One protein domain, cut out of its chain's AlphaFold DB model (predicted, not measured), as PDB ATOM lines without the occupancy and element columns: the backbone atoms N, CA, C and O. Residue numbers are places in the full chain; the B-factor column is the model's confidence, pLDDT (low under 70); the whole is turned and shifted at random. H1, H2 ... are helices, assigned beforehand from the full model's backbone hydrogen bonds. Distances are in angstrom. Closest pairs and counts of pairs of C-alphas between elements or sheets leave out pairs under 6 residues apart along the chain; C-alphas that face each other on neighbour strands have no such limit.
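AT A GLANCE: This is residues 31 to 70 of the 78 residues of an uncharacterized protein of Burkholderia cepacia (UniProt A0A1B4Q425). Two helices meet as a T: the last residues of H1, 41 to 43, end on the middle of H2, near Lys 64, and residues 31 to 36 at the other end of H1 stick out free as an arm. Between the two helices, residues 44 to 56 make a wide loop that swings out from the joint and folds back to Pro 57, where H2 begins. The printed part has 40 residues, with two named helices, H1 then H2, and no named strand; its class is all helix. It is compact, with a radius of gyration of the C-alphas of 10.1 A, and its C-alphas span 29 by 23 by 14 A.

IN THESE COORDINATES: Find C-alpha 31 at (188.752, 212.887, 253.364); from there H1, residues 31 to 43, runs 18.5 A to C-alpha 43 at (203.522, 209.605, 242.802). Pass along residues 44 to 56, and you reach H2, residues 57 to 69, which runs 18.7 A to C-alpha 69 at (199.515, 215.261, 231.477).

HOW THE PARTS SIT: Look at the C-alphas of Asp 43 and Lys 64, the closest of the two helices, 5.9 A apart: here H1 and H2 touch, H1 with residues 41 to 43 alone. Their lines are about perpendicular, at 74 degrees, and their centres are 15.3 A apart. In H1 and H2 every O i to N i+4 pair is within hydrogen-bond range.

THE WHOLE: The two C-alphas farthest apart are those of Glu 31 and Glu 58, 29.6 A. The printed part has no cut, and the link from H1 to H2, 13 residues, is long. The mean pLDDT of the printed part is 82.7, and no printed residue is under 70.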
ATOM      1  N   GLU A  31     188.025 211.743 253.904       87.06
ATOM      2  CA  GLU A  31     188.752 212.887 253.364       87.06
ATOM      3  C   GLU A  31     190.268 212.671 253.392       87.06
ATOM      4  O   GLU A  31     190.945 212.898 252.395       87.06
ATOM      5  N   GLN A  32     190.799 212.134 254.490       87.12
ATOM      6  CA  GLN A  32     192.211 211.755 254.570       87.12
ATOM      7  C   GLN A  32     192.569 210.673 253.547       87.12
ATOM      8  O   GLN A  32     193.591 210.793 252.876       87.12
ATOM      9  N   VAL A  33     191.705 209.670 253.360       89.50
ATOM     10  CA  VAL A  33     191.905 208.633 252.335       89.50
ATOM     11  C   VAL A  33     191.935 209.247 250.934       89.50
ATOM     12  O   VAL A  33     192.781 208.881 250.127       89.50
ATOM     13  N   ARG A  34     191.066 210.220 250.630       87.94
ATOM     14  CA  ARG A  34     191.116 210.928 249.339       87.94
ATOM     15  C   ARG A  34     192.423 211.681 249.150       87.94
ATOM     16  O   ARG A  34     193.024 211.571 248.088       87.94
ATOM     17  N   GLN A  35     192.877 212.410 250.166       89.25
ATOM     18  CA  GLN A  35     194.148 213.130 250.090       89.25
ATOM     19  C   GLN A  35     195.328 212.180 249.881       89.25
ATOM     20  O   GLN A  35     196.247 212.502 249.128       89.25
ATOM     21  N   GLU A  36     195.310 211.010 250.515       89.56
ATOM     22  CA  GLU A  36     196.325 209.981 250.304       89.56
ATOM     23  C   GLU A  36     196.272 209.418 248.880       89.56
ATOM     24  O   GLU A  36     197.305 209.328 248.220       89.56
ATOM     25  N   LEU A  37     195.077 209.134 248.359       89.81
ATOM     26  CA  LEU A  37     194.896 208.670 246.984       89.81
ATOM     27  C   LEU A  37     195.361 209.700 245.949       89.81
ATOM     28  O   LEU A  37     195.989 209.318 244.966       89.81
ATOM     29  N   ILE A  38     195.113 210.993 246.176       88.75
ATOM     30  CA  ILE A  38     195.621 212.072 245.314       88.75
ATOM     31  C   ILE A  38     197.156 212.078 245.329       88.75
ATOM     32  O   ILE A  38     197.787 212.110 244.274       88.75
ATOM     33  N   ARG A  39     197.780 211.968 246.509       88.75
ATOM     34  CA  ARG A  39     199.247 211.890 246.631       88.75
ATOM     35  C   ARG A  39     199.809 210.670 245.902       88.75
ATOM     36  O   ARG A  39     200.732 210.817 245.109       88.75
ATOM     37  N   ALA A  40     199.230 209.492 246.120       88.38
ATOM     38  CA  ALA A  40     199.645 208.254 245.462       88.38
ATOM     39  C   ALA A  40     199.440 208.302 243.938       88.38
ATOM     40  O   ALA A  40     200.221 207.720 243.185       88.38
ATOM     41  N   TYR A  41     198.417 209.026 243.471       86.06
ATOM     42  CA  TYR A  41     198.185 209.266 242.051       86.06
ATOM     43  C   TYR A  41     199.309 210.115 241.456       86.06
ATOM     44  O   TYR A  41     199.914 209.702 240.468       86.06
ATOM     45  N   HIS A  42     199.666 211.238 242.081       85.94
ATOM     46  CA  HIS A  42     200.795 212.055 241.620       85.94
ATOM     47  C   HIS A  42     202.149 211.338 241.724       85.94
ATOM     48  O   HIS A  42     203.040 211.604 240.919       85.94
ATOM     49  N   ASP A  43     202.307 210.415 242.673       85.56
ATOM     50  CA  ASP A  43     203.522 209.605 242.802       85.56
ATOM     51  C   ASP A  43     203.625 208.498 241.734       85.56
ATOM     52  O   ASP A  43     204.694 207.940 241.517       85.56
ATOM     53  N   GLY A  44     202.534 208.202 241.016       85.06
ATOM     54  CA  GLY A  44     202.490 207.152 239.991       85.06
ATOM     55  C   GLY A  44     202.311 205.737 240.555       85.06
ATOM     56  O   GLY A  44     202.367 204.765 239.803       85.06
ATOM     57  N   LEU A  45     202.046 205.615 241.860       83.88
ATOM     58  CA  LEU A  45     201.867 204.340 242.566       83.88
ATOM     59  C   LEU A  45     200.517 203.676 242.291       83.88
ATOM     60  O   LEU A  45     200.346 202.497 242.598       83.88
ATOM     61  N   LEU A  46     199.543 204.416 241.748       80.50
ATOM     62  CA  LEU A  46     198.247 203.840 241.412       80.50
ATOM     63  C   LEU A  46     198.395 202.864 240.230       80.50
ATOM     64  O   LEU A  46     198.793 203.287 239.142       80.50
ATOM     65  N   PRO A  47     198.057 201.574 240.407       73.44
ATOM     66  CA  PRO A  47     198.081 200.615 239.315       73.44
ATOM     67  C   PRO A  47     196.981 200.948 238.302       73.44
ATOM     68  O   PRO A  47     195.853 201.285 238.661       73.44
ATOM     69  N   THR A  48     197.301 200.825 237.017       71.19
ATOM     70  CA  THR A  48     196.344 201.016 235.914       71.19
ATOM     71  C   THR A  48     195.603 199.724 235.550       71.19
ATOM     72  O   THR A  48     194.594 199.768 234.849       71.19
ATOM     73  N   SER A  49     196.082 198.576 236.042       75.12
ATOM     74  CA  SER A  49     195.533 197.238 235.803       75.12
ATOM     75  C   SER A  49     195.558 196.399 237.084       75.12
ATOM     76  O   SER A  49     196.488 196.501 237.883       75.12
ATOM     77  N   ASN A  50     194.560 195.528 237.263       72.88
ATOM     78  CA  ASN A  50     194.390 194.696 238.466       72.88
ATOM     79  C   ASN A  50     195.495 193.638 238.671       72.88
ATOM     80  O   ASN A  50     195.589 193.068 239.754       72.88
ATOM     81  N   HIS A  51     196.308 193.351 237.649       74.56
ATOM     82  CA  HIS A  51     197.367 192.332 237.700       74.56
ATOM     83  C   HIS A  51     198.770 192.904 237.957       74.56
ATOM     84  O   HIS A  51     199.702 192.144 238.193       74.56
ATOM     85  N   ASP A  52     198.907 194.230 237.949       70.88
ATOM     86  CA  ASP A  52     200.178 194.955 238.077       70.88
ATOM     87  C   ASP A  52     200.357 195.489 239.507       70.88
ATOM     88  O   ASP A  52     200.707 196.650 239.721       70.88
ATOM     89  N   TYR A  53     200.037 194.662 240.512       70.25
ATOM     90  CA  TYR A  53     200.177 195.048 241.914       70.25
ATOM     91  C   TYR A  53     201.250 194.224 242.642       70.25
ATOM     92  O   TYR A  53     201.087 193.006 242.774       70.25
ATOM     93  N   PRO A  54     202.298 194.872 243.192       70.38
ATOM     94  CA  PRO A  54     202.624 196.306 243.094       70.38
ATOM     95  C   PRO A  54     203.209 196.697 241.716       70.38
ATOM     96  O   PRO A  54     203.902 195.877 241.109       70.38
ATOM     97  N   PRO A  55     202.979 197.932 241.220       78.50
ATOM     98  CA  PRO A  55     203.521 198.365 239.935       78.50
ATOM     99  C   PRO A  55     205.051 198.432 239.985       78.50
ATOM    100  O   PRO A  55     205.638 198.893 240.966       78.50
ATOM    101  N   GLY A  56     205.703 197.987 238.910       83.06
ATOM    102  CA  GLY A  56     207.153 198.106 238.765       83.06
ATOM    103  C   GLY A  56     207.621 199.570 238.661       83.06
ATOM    104  O   GLY A  56     206.832 200.449 238.306       83.06
ATOM    105  N   PRO A  57     208.913 199.857 238.908       82.75
ATOM    106  CA  PRO A  57     209.460 201.220 238.879       82.75
ATOM    107  C   PRO A  57     209.301 201.918 237.518       82.75
ATOM    108  O   PRO A  57     209.064 203.122 237.464       82.75
ATOM    109  N   GLU A  58     209.371 201.165 236.419       83.56
ATOM    110  CA  GLU A  58     209.149 201.684 235.062       83.56
ATOM    111  C   GLU A  58     207.687 202.108 234.854       83.56
ATOM    112  O   GLU A  58     207.402 203.168 234.291       83.56
ATOM    113  N   THR A  59     206.751 201.310 235.377       84.94
ATOM    114  CA  THR A  59     205.315 201.609 235.369       84.94
ATOM    115  C   THR A  59     205.011 202.841 236.217       84.94
ATOM    116  O   THR A  59     204.248 203.697 235.781       84.94
ATOM    117  N   ILE A  60     205.653 202.984 237.381       84.50
ATOM    118  CA  ILE A  60     205.510 204.162 238.249       84.50
ATOM    119  C   ILE A  60     205.962 205.435 237.521       84.50
ATOM    120  O   ILE A  60     205.222 206.419 237.495       84.50
ATOM    121  N   ALA A  61     207.136 205.415 236.879       85.69
ATOM    122  CA  ALA A  61     207.644 206.559 236.119       85.69
ATOM    123  C   ALA A  61     206.687 206.960 234.985       85.69
ATOM    124  O   ALA A  61     206.293 208.123 234.882       85.69
ATOM    125  N   ARG A  62     206.221 205.982 234.201       85.62
ATOM    126  CA  ARG A  62     205.240 206.204 233.134       85.62
ATOM    127  C   ARG A  62     203.917 206.757 233.665       85.62
ATOM    128  O   ARG A  62     203.352 207.671 233.068       85.62
ATOM    129  N   ASN A  63     203.406 206.209 234.765       87.69
ATOM    130  CA  ASN A  63     202.160 206.664 235.379       87.69
ATOM    131  C   ASN A  63     202.289 208.109 235.854       87.69
ATOM    132  O   ASN A  63     201.404 208.915 235.591       87.69
ATOM    133  N   LYS A  64     203.419 208.462 236.472       85.12
ATOM    134  CA  LYS A  64     203.711 209.831 236.891       85.12
ATOM    135  C   LYS A  64     203.680 210.807 235.713       85.12
ATOM    136  O   LYS A  64     203.050 211.861 235.815       85.12
ATOM    137  N   GLU A  65     204.293 210.456 234.584       85.50
ATOM    138  CA  GLU A  65     204.235 211.277 233.367       85.50
ATOM    139  C   GLU A  65     202.802 211.403 232.832       85.50
ATOM    140  O   GLU A  65     202.323 212.508 232.581       85.50
ATOM    141  N   LEU A  66     202.071 210.293 232.726       85.00
ATOM    142  CA  LEU A  66     200.684 210.283 232.252       85.00
ATOM    143  C   LEU A  66     199.747 211.107 233.139       85.00
ATOM    144  O   LEU A  66     198.883 211.821 232.631       85.00
ATOM    145  N   HIS A  67     199.918 211.020 234.453       81.50
ATOM    146  CA  HIS A  67     199.111 211.742 235.429       81.50
ATOM    147  C   HIS A  67     199.451 213.236 235.458       81.50
ATOM    148  O   HIS A  67     198.556 214.050 235.659       81.50
ATOM    149  N   SER A  68     200.704 213.608 235.170       80.12
ATOM    150  CA  SER A  68     201.096 215.014 234.982       80.12
ATOM    151  C   SER A  68     200.437 215.635 233.745       80.12
ATOM    152  O   SER A  68     200.163 216.829 233.718       80.12
ATOM    153  N   LEU A  69     200.173 214.824 232.714       82.56
ATOM    154  CA  LEU A  69     199.515 215.261 231.477       82.56
ATOM    155  C   LEU A  69     197.984 215.273 231.581       82.56
ATOM    156  O   LEU A  69     197.317 215.984 230.829       82.56
ATOM    157  N   ARG A  70     197.417 214.450 232.467       78.75
ATOM    158  CA  ARG A  70     195.972 214.299 232.661       78.75
ATOM    159  C   ARG A  70     195.646 214.244 234.144       78.75
ATOM    160  O   ARG A  70     195.694 213.183 234.771       78.75
TER     161      ARG A  70